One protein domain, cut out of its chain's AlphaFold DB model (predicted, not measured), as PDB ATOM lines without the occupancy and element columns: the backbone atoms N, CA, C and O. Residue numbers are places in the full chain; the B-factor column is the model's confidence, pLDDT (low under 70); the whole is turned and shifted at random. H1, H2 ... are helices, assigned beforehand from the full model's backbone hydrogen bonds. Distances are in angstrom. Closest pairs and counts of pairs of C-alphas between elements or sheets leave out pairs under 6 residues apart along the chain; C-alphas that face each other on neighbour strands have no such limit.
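AT A GLANCE: This is residues 2 to 22 and 70 to 105 of the 336 residues of an uncharacterized protein of bacterium (UniProt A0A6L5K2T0). Three helices make an open frame: long H1 and H2 run opposite ways as a narrow V, nearest at Leu 3 and Lys 88, and H2 and H3 meet in an L-shaped corner. The 57 printed residues, with H1, H2 and H3 in chain order and no named strand, are all helix in class. The whole is only just loose, close to compact, with a radius of gyration of the C-alphas of 12.4 A and spans of 33 by 28 by 18 A.

IN THESE COORDINATES: H1, residues 2 to 22, begins at C-alpha 2 (50.025, -2.798, 23.338) and is 30.3 A long. H2, residues 74 to 88, is 21.3 A. H3, residues 92 to 103, is 16.2 A and ends at C-alpha 103 (57.333, 10.966, 30.854).

HOW THE PARTS SIT: H1 and H2 are close but not clearly touching, at a shallow tilt of 29 degrees; their closest C-alphas, Leu 3 and Lys 88, are 7.4 A apart. H2, with residues 83 to 87 alone, touches H3, about perpendicular at 80 degrees; their closest C-alphas, Met 87 and Ile 94, are 6.8 A apart. H1 and H3 are apart. In H1, H2 and H3 every O i to N i+4 pair is within hydrogen-bond range.

THE WHOLE: The C-alphas farthest apart, Tyr 22 and Lys 89, are 34.2 A apart. Residues 23 to 69 are not printed; C-alphas 22 and 70 are 12.3 A apart across the cut. The H2 to H3 link is tight. Residues 2 to 22 and 70 have pLDDT under 70.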
ATOM      1  N   ILE A   2      49.747  -4.251  23.245       51.81
ATOM      2  CA  ILE A   2      50.025  -2.798  23.338       51.81
ATOM      3  C   ILE A   2      48.877  -1.896  22.831       51.81
ATOM      4  O   ILE A   2      48.537  -0.913  23.477       51.81
ATOM      5  N   LEU A   3      48.215  -2.250  21.722       44.66
ATOM      6  CA  LEU A   3      47.144  -1.422  21.142       44.66
ATOM      7  C   LEU A   3      45.915  -1.276  22.064       44.66
ATOM      8  O   LEU A   3      45.246  -0.245  22.055       44.66
ATOM      9  N   ARG A   4      45.627  -2.301  22.879       53.59
ATOM     10  CA  ARG A   4      44.490  -2.316  23.811       53.59
ATOM     11  C   ARG A   4      44.724  -1.384  25.004       53.59
ATOM     12  O   ARG A   4      43.773  -0.778  25.490       53.59
ATOM     13  N   ASP A   5      45.979  -1.235  25.419       52.50
ATOM     14  CA  ASP A   5      46.374  -0.362  26.527       52.50
ATOM     15  C   ASP A   5      46.421   1.112  26.100       52.50
ATOM     16  O   ASP A   5      45.971   1.981  26.843       52.50
ATOM     17  N   VAL A   6      46.855   1.401  24.868       55.03
ATOM     18  CA  VAL A   6      46.821   2.769  24.316       55.03
ATOM     19  C   VAL A   6      45.384   3.269  24.159       55.03
ATOM     20  O   VAL A   6      45.080   4.394  24.545       55.03
ATOM     21  N   LEU A   7      44.479   2.439  23.630       56.84
ATOM     22  CA  LEU A   7      43.062   2.802  23.490       56.84
ATOM     23  C   LEU A   7      42.402   3.102  24.844       56.84
ATOM     24  O   LEU A   7      41.529   3.963  24.916       56.84
ATOM     25  N   ARG A   8      42.836   2.438  25.923       54.41
ATOM     26  CA  ARG A   8      42.376   2.734  27.288       54.41
ATOM     27  C   ARG A   8      42.918   4.056  27.821       54.41
ATOM     28  O   ARG A   8      42.149   4.801  28.416       54.41
ATOM     29  N   LEU A   9      44.193   4.367  27.585       56.97
ATOM     30  CA  LEU A   9      44.776   5.661  27.962       56.97
ATOM     31  C   LEU A   9      44.103   6.823  27.219       56.97
ATOM     32  O   LEU A   9      43.784   7.828  27.843       56.97
ATOM     33  N   LEU A  10      43.797   6.654  25.929       59.22
ATOM     34  CA  LEU A  10      43.046   7.643  25.144       59.22
ATOM     35  C   LEU A  10      41.604   7.815  25.645       59.22
ATOM     36  O   LEU A  10      41.134   8.940  25.750       59.22
ATOM     37  N   ALA A  11      40.918   6.728  26.015       61.16
ATOM     38  CA  ALA A  11      39.581   6.811  26.610       61.16
ATOM     39  C   ALA A  11      39.590   7.482  27.998       61.16
ATOM     40  O   ALA A  11      38.619   8.128  28.379       61.16
ATOM     41  N   MET A  12      40.685   7.350  28.752       55.97
ATOM     42  CA  MET A  12      40.867   8.050  30.026       55.97
ATOM     43  C   MET A  12      41.153   9.546  29.813       55.97
ATOM     44  O   MET A  12      40.662  10.373  30.575       55.97
ATOM     45  N   TRP A  13      41.882   9.893  28.746       52.62
ATOM     46  CA  TRP A  13      42.089  11.278  28.308       52.62
ATOM     47  C   TRP A  13      40.804  11.946  27.816       52.62
ATOM     48  O   TRP A  13      40.613  13.124  28.088       52.62
ATOM     49  N   ASP A  14      39.905  11.204  27.166       48.72
ATOM     50  CA  ASP A  14      38.578  11.702  26.776       48.72
ATOM     51  C   ASP A  14      37.771  12.133  28.016       48.72
ATOM     52  O   ASP A  14      37.185  13.209  28.035       48.72
ATOM     53  N   TRP A  15      37.850  11.367  29.114       52.78
ATOM     54  CA  TRP A  15      37.262  11.744  30.408       52.78
ATOM     55  C   TRP A  15      37.989  12.895  31.111       52.78
ATOM     56  O   TRP A  15      37.334  13.723  31.736       52.78
ATOM     57  N   TYR A  16      39.320  12.962  31.028       53.31
ATOM     58  CA  TYR A  16      40.102  14.053  31.619       53.31
ATOM     59  C   TYR A  16      39.835  15.389  30.913       53.31
ATOM     60  O   TYR A  16      39.600  16.397  31.575       53.31
ATOM     61  N   LEU A  17      39.783  15.385  29.578       54.16
ATOM     62  CA  LEU A  17      39.380  16.540  28.774       54.16
ATOM     63  C   LEU A  17      37.914  16.899  29.036       54.16
ATOM     64  O   LEU A  17      37.599  18.079  29.160       54.16
ATOM     65  N   TYR A  18      37.035  15.906  29.211       50.59
ATOM     66  CA  TYR A  18      35.658  16.156  29.634       50.59
ATOM     67  C   TYR A  18      35.611  16.834  31.010       50.59
ATOM     68  O   TYR A  18      34.916  17.820  31.164       50.59
ATOM     69  N   GLY A  19      36.386  16.393  32.003       49.78
ATOM     70  CA  GLY A  19      36.442  17.044  33.318       49.78
ATOM     71  C   GLY A  19      36.992  18.474  33.268       49.78
ATOM     72  O   GLY A  19      36.378  19.375  33.831       49.78
ATOM     73  N   MET A  20      38.099  18.681  32.547       45.41
ATOM     74  CA  MET A  20      38.733  19.991  32.365       45.41
ATOM     75  C   MET A  20      37.792  20.987  31.685       45.41
ATOM     76  O   MET A  20      37.585  22.071  32.199       45.41
ATOM     77  N   PHE A  21      37.142  20.633  30.576       46.06
ATOM     78  CA  PHE A  21      36.277  21.595  29.881       46.06
ATOM     79  C   PHE A  21      34.884  21.757  30.501       46.06
ATOM     80  O   PHE A  21      34.200  22.730  30.198       46.06
ATOM     81  N   TYR A  22      34.443  20.824  31.351       47.06
ATOM     82  CA  TYR A  22      33.097  20.850  31.938       47.06
ATOM     83  C   TYR A  22      33.062  21.410  33.365       47.06
ATOM     84  O   TYR A  22      32.005  21.862  33.797       47.06
ATOM     85  N   TYR A  70      29.001  16.473  21.459       68.62
ATOM     86  CA  TYR A  70      29.837  17.342  20.649       68.62
ATOM     87  C   TYR A  70      30.195  16.609  19.353       68.62
ATOM     88  O   TYR A  70      30.961  15.641  19.400       68.62
ATOM     89  N   PRO A  71      29.642  16.995  18.185       76.56
ATOM     90  CA  PRO A  71      30.164  16.487  16.930       76.56
ATOM     91  C   PRO A  71      31.607  16.983  16.814       76.56
ATOM     92  O   PRO A  71      31.840  18.172  16.604       76.56
ATOM     93  N   LEU A  72      32.580  16.080  16.976       81.19
ATOM     94  CA  LEU A  72      33.968  16.396  16.654       81.19
ATOM     95  C   LEU A  72      33.998  16.964  15.235       81.19
ATOM     96  O   LEU A  72      33.424  16.371  14.314       81.19
ATOM     97  N   GLN A  73      34.655  18.111  15.057       88.69
ATOM     98  CA  GLN A  73      34.810  18.679  13.723       88.69
ATOM     99  C   GLN A  73      35.476  17.627  12.824       88.69
ATOM    100  O   GLN A  73      36.336  16.859  13.269       88.69
ATOM    101  N   LYS A  74      35.046  17.550  11.557       88.75
ATOM    102  CA  LYS A  74      35.489  16.502  10.616       88.75
ATOM    103  C   LYS A  74      37.019  16.424  10.509       88.75
ATOM    104  O   LYS A  74      37.565  15.340  10.309       88.75
ATOM    105  N   GLU A  75      37.684  17.556  10.705       87.81
ATOM    106  CA  GLU A  75      39.137  17.705  10.726       87.81
ATOM    107  C   GLU A  75      39.789  16.878  11.845       87.81
ATOM    108  O   GLU A  75      40.674  16.065  11.567       87.81
ATOM    109  N   TYR A  76      39.282  16.966  13.081       89.75
ATOM    110  CA  TYR A  76      39.785  16.188  14.221       89.75
ATOM    111  C   TYR A  76      39.578  14.684  14.052       89.75
ATOM    112  O   TYR A  76      40.428  13.876  14.423       89.75
ATOM    113  N   ILE A  77      38.460  14.274  13.452       90.19
ATOM    114  CA  ILE A  77      38.209  12.852  13.182       90.19
ATOM    115  C   ILE A  77      39.258  12.310  12.199       90.19
ATOM    116  O   ILE A  77      39.738  11.182  12.351       90.19
ATOM    117  N   GLY A  78      39.630  13.107  11.193       93.56
ATOM    118  CA  GLY A  78      40.666  12.761  10.224       93.56
ATOM    119  C   GLY A  78      42.044  12.605  10.867       93.56
ATOM    120  O   GLY A  78      42.717  11.597  10.628       93.56
ATOM    121  N   THR A  79      42.452  13.555  11.710       90.62
ATOM    122  CA  THR A  79      43.746  13.499  12.410       90.62
ATOM    123  C   THR A  79      43.808  12.332  13.392       90.62
ATOM    124  O   THR A  79      44.784  11.581  13.370       90.62
ATOM    125  N   LEU A  80      42.739  12.081  14.155       90.81
ATOM    126  CA  LEU A  80      42.648  10.937  15.066       90.81
ATOM    127  C   LEU A  80      42.780   9.604  14.313       90.81
ATOM    128  O   LEU A  80      43.534   8.722  14.724       90.81
ATOM    129  N   LYS A  81      42.097   9.449  13.171       94.56
ATOM    130  CA  LYS A  81      42.208   8.239  12.334       94.56
ATOM    131  C   LYS A  81      43.622   8.038  11.790       94.56
ATOM    132  O   LYS A  81      44.107   6.902  11.789       94.56
ATOM    133  N   LYS A  82      44.286   9.111  11.343       95.25
ATOM    134  CA  LYS A  82      45.684   9.065  10.881       95.25
ATOM    135  C   LYS A  82      46.617   8.652  12.018       95.25
ATOM    136  O   LYS A  82      47.386   7.712  11.835       95.25
ATOM    137  N   LEU A  83      46.470   9.262  13.195       93.50
ATOM    138  CA  LEU A  83      47.235   8.929  14.397       93.50
ATOM    139  C   LEU A  83      47.076   7.448  14.761       93.50
ATOM    140  O   LEU A  83      48.062   6.724  14.848       93.50
ATOM    141  N   VAL A  84      45.836   6.961  14.883       94.50
ATOM    142  CA  VAL A  84      45.548   5.550  15.196       94.50
ATOM    143  C   VAL A  84      46.144   4.607  14.147       94.50
ATOM    144  O   VAL A  84      46.679   3.554  14.491       94.50
ATOM    145  N   SER A  85      46.070   4.969  12.866       96.06
ATOM    146  CA  SER A  85      46.632   4.154  11.782       96.06
ATOM    147  C   SER A  85      48.156   4.104  11.844       96.06
ATOM    148  O   SER A  85      48.735   3.031  11.697       96.06
ATOM    149  N   ALA A  86      48.811   5.230  12.108       95.31
ATOM    150  CA  ALA A  86      50.261   5.296  12.224       95.31
ATOM    151  C   ALA A  86      50.772   4.570  13.484       95.31
ATOM    152  O   ALA A  86      51.760   3.839  13.423       95.31
ATOM    153  N   MET A  87      50.020   4.622  14.588       93.62
ATOM    154  CA  MET A  87      50.279   3.783  15.764       93.62
ATOM    155  C   MET A  87      50.163   2.286  15.460       93.62
ATOM    156  O   MET A  87      51.003   1.508  15.907       93.62
ATOM    157  N   LYS A  88      49.151   1.863  14.686       93.50
ATOM    158  CA  LYS A  88      49.006   0.460  14.251       93.50
ATOM    159  C   LYS A  88      50.155   0.008  13.352       93.50
ATOM    160  O   LYS A  88      50.568  -1.141  13.448       93.50
ATOM    161  N   LYS A  89      50.667   0.907  12.509       97.75
ATOM    162  CA  LYS A  89      51.844   0.665  11.661       97.75
ATOM    163  C   LYS A  89      53.159   0.622  12.451       97.75
ATOM    164  O   LYS A  89      54.174   0.241  11.884       97.75
ATOM    165  N   GLY A  90      53.150   0.985  13.734       95.25
ATOM    166  CA  GLY A  90      54.353   1.003  14.562       95.25
ATOM    167  C   GLY A  90      55.290   2.168  14.246       95.25
ATOM    168  O   GLY A  90      56.501   2.023  14.403       95.25
ATOM    169  N   ASP A  91      54.752   3.308  13.800       97.94
ATOM    170  CA  ASP A  91      55.548   4.503  13.517       97.94
ATOM    171  C   ASP A  91      56.332   4.950  14.766       97.94
ATOM    172  O   ASP A  91      55.761   5.364  15.784       97.94
ATOM    173  N   LYS A  92      57.665   4.845  14.689       96.62
ATOM    174  CA  LYS A  92      58.575   5.122  15.805       96.62
ATOM    175  C   LYS A  92      58.514   6.586  16.241       96.62
ATOM    176  O   LYS A  92      58.634   6.842  17.438       96.62
ATOM    177  N   ALA A  93      58.292   7.534  15.330       95.94
ATOM    178  CA  ALA A  93      58.243   8.962  15.664       95.94
ATOM    179  C   ALA A  93      57.015   9.296  16.530       95.94
ATOM    180  O   ALA A  93      57.089  10.033  17.515       95.94
ATOM    181  N   ILE A  94      55.879   8.675  16.221       94.19
ATOM    182  CA  ILE A  94      54.650   8.844  17.000       94.19
ATOM    183  C   ILE A  94      54.757   8.116  18.336       94.19
ATOM    184  O   ILE A  94      54.397   8.670  19.372       94.19
ATOM    185  N   LEU A  95      55.289   6.891  18.348       91.06
ATOM    186  CA  LEU A  95      55.464   6.135  19.589       91.06
ATOM    187  C   LEU A  95      56.450   6.809  20.552       91.06
ATOM    188  O   LEU A  95      56.215   6.795  21.759       91.06
ATOM    189  N   THR A  96      57.525   7.416  20.043       93.19
ATOM    190  CA  THR A  96      58.464   8.210  20.854       93.19
ATOM    191  C   THR A  96      57.804   9.476  21.385       93.19
ATOM    192  O   THR A  96      57.911   9.742  22.579       93.19
ATOM    193  N   SER A  97      57.030  10.186  20.560       91.19
ATOM    194  CA  SER A  97      56.261  11.359  21.000       91.19
ATOM    195  C   SER A  97      55.260  11.007  22.105       91.19
ATOM    196  O   SER A  97      55.226  11.659  23.143       91.19
ATOM    197  N   ILE A  98      54.494   9.923  21.944       87.44
ATOM    198  CA  ILE A  98      53.539   9.448  22.960       87.44
ATOM    199  C   ILE A  98      54.264   9.015  24.241       87.44
ATOM    200  O   ILE A  98      53.796   9.308  25.341       87.44
ATOM    201  N   ARG A  99      55.421   8.347  24.126       86.94
ATOM    202  CA  ARG A  99      56.248   8.008  25.296       86.94
ATOM    203  C   ARG A  99      56.736   9.256  26.028       86.94
ATOM    204  O   ARG A  99      56.672   9.261  27.254       86.94
ATOM    205  N   LYS A 100      57.124  10.305  25.297       90.75
ATOM    206  CA  LYS A 100      57.546  11.592  25.862       90.75
ATOM    207  C   LYS A 100      56.426  12.277  26.654       90.75
ATOM    208  O   LYS A 100      56.695  12.878  27.683       90.75
ATOM    209  N   TYR A 101      55.163  12.137  26.253       83.38
ATOM    210  CA  TYR A 101      54.043  12.632  27.072       83.38
ATOM    211  C   TYR A 101      53.837  11.816  28.353       83.38
ATOM    212  O   TYR A 101      53.571  12.375  29.416       83.38
ATOM    213  N   GLY A 102      54.009  10.493  28.285       80.31
ATOM    214  CA  GLY A 102      53.971   9.646  29.480       80.31
ATOM    215  C   GLY A 102      55.085   9.972  30.483       80.31
ATOM    216  O   GLY A 102      54.892   9.798  31.681       80.31
ATOM    217  N   GLU A 103      56.225  10.485  30.011       84.44
ATOM    218  CA  GLU A 103      57.333  10.966  30.854       84.44
ATOM    219  C   GLU A 103      56.980  12.199  31.667       84.44
ATOM    220  O   GLU A 103      57.416  12.330  32.803       84.44
ATOM    221  N   GLN A 104      56.185  13.088  31.081       86.69
ATOM    222  CA  GLN A 104      55.781  14.344  31.705       86.69
ATOM    223  C   GLN A 104      54.650  14.154  32.720       86.69
ATOM    224  O   GLN A 104      54.292  15.089  33.429       86.69
ATOM    225  N   THR A 105      54.063  12.955  32.792       86.12
ATOM    226  CA  THR A 105      53.002  12.666  33.754       86.12
ATOM    227  C   THR A 105      53.613  12.451  35.135       86.12
ATOM    228  O   THR A 105      54.349  11.485  35.363       86.12
TER     229      THR A 105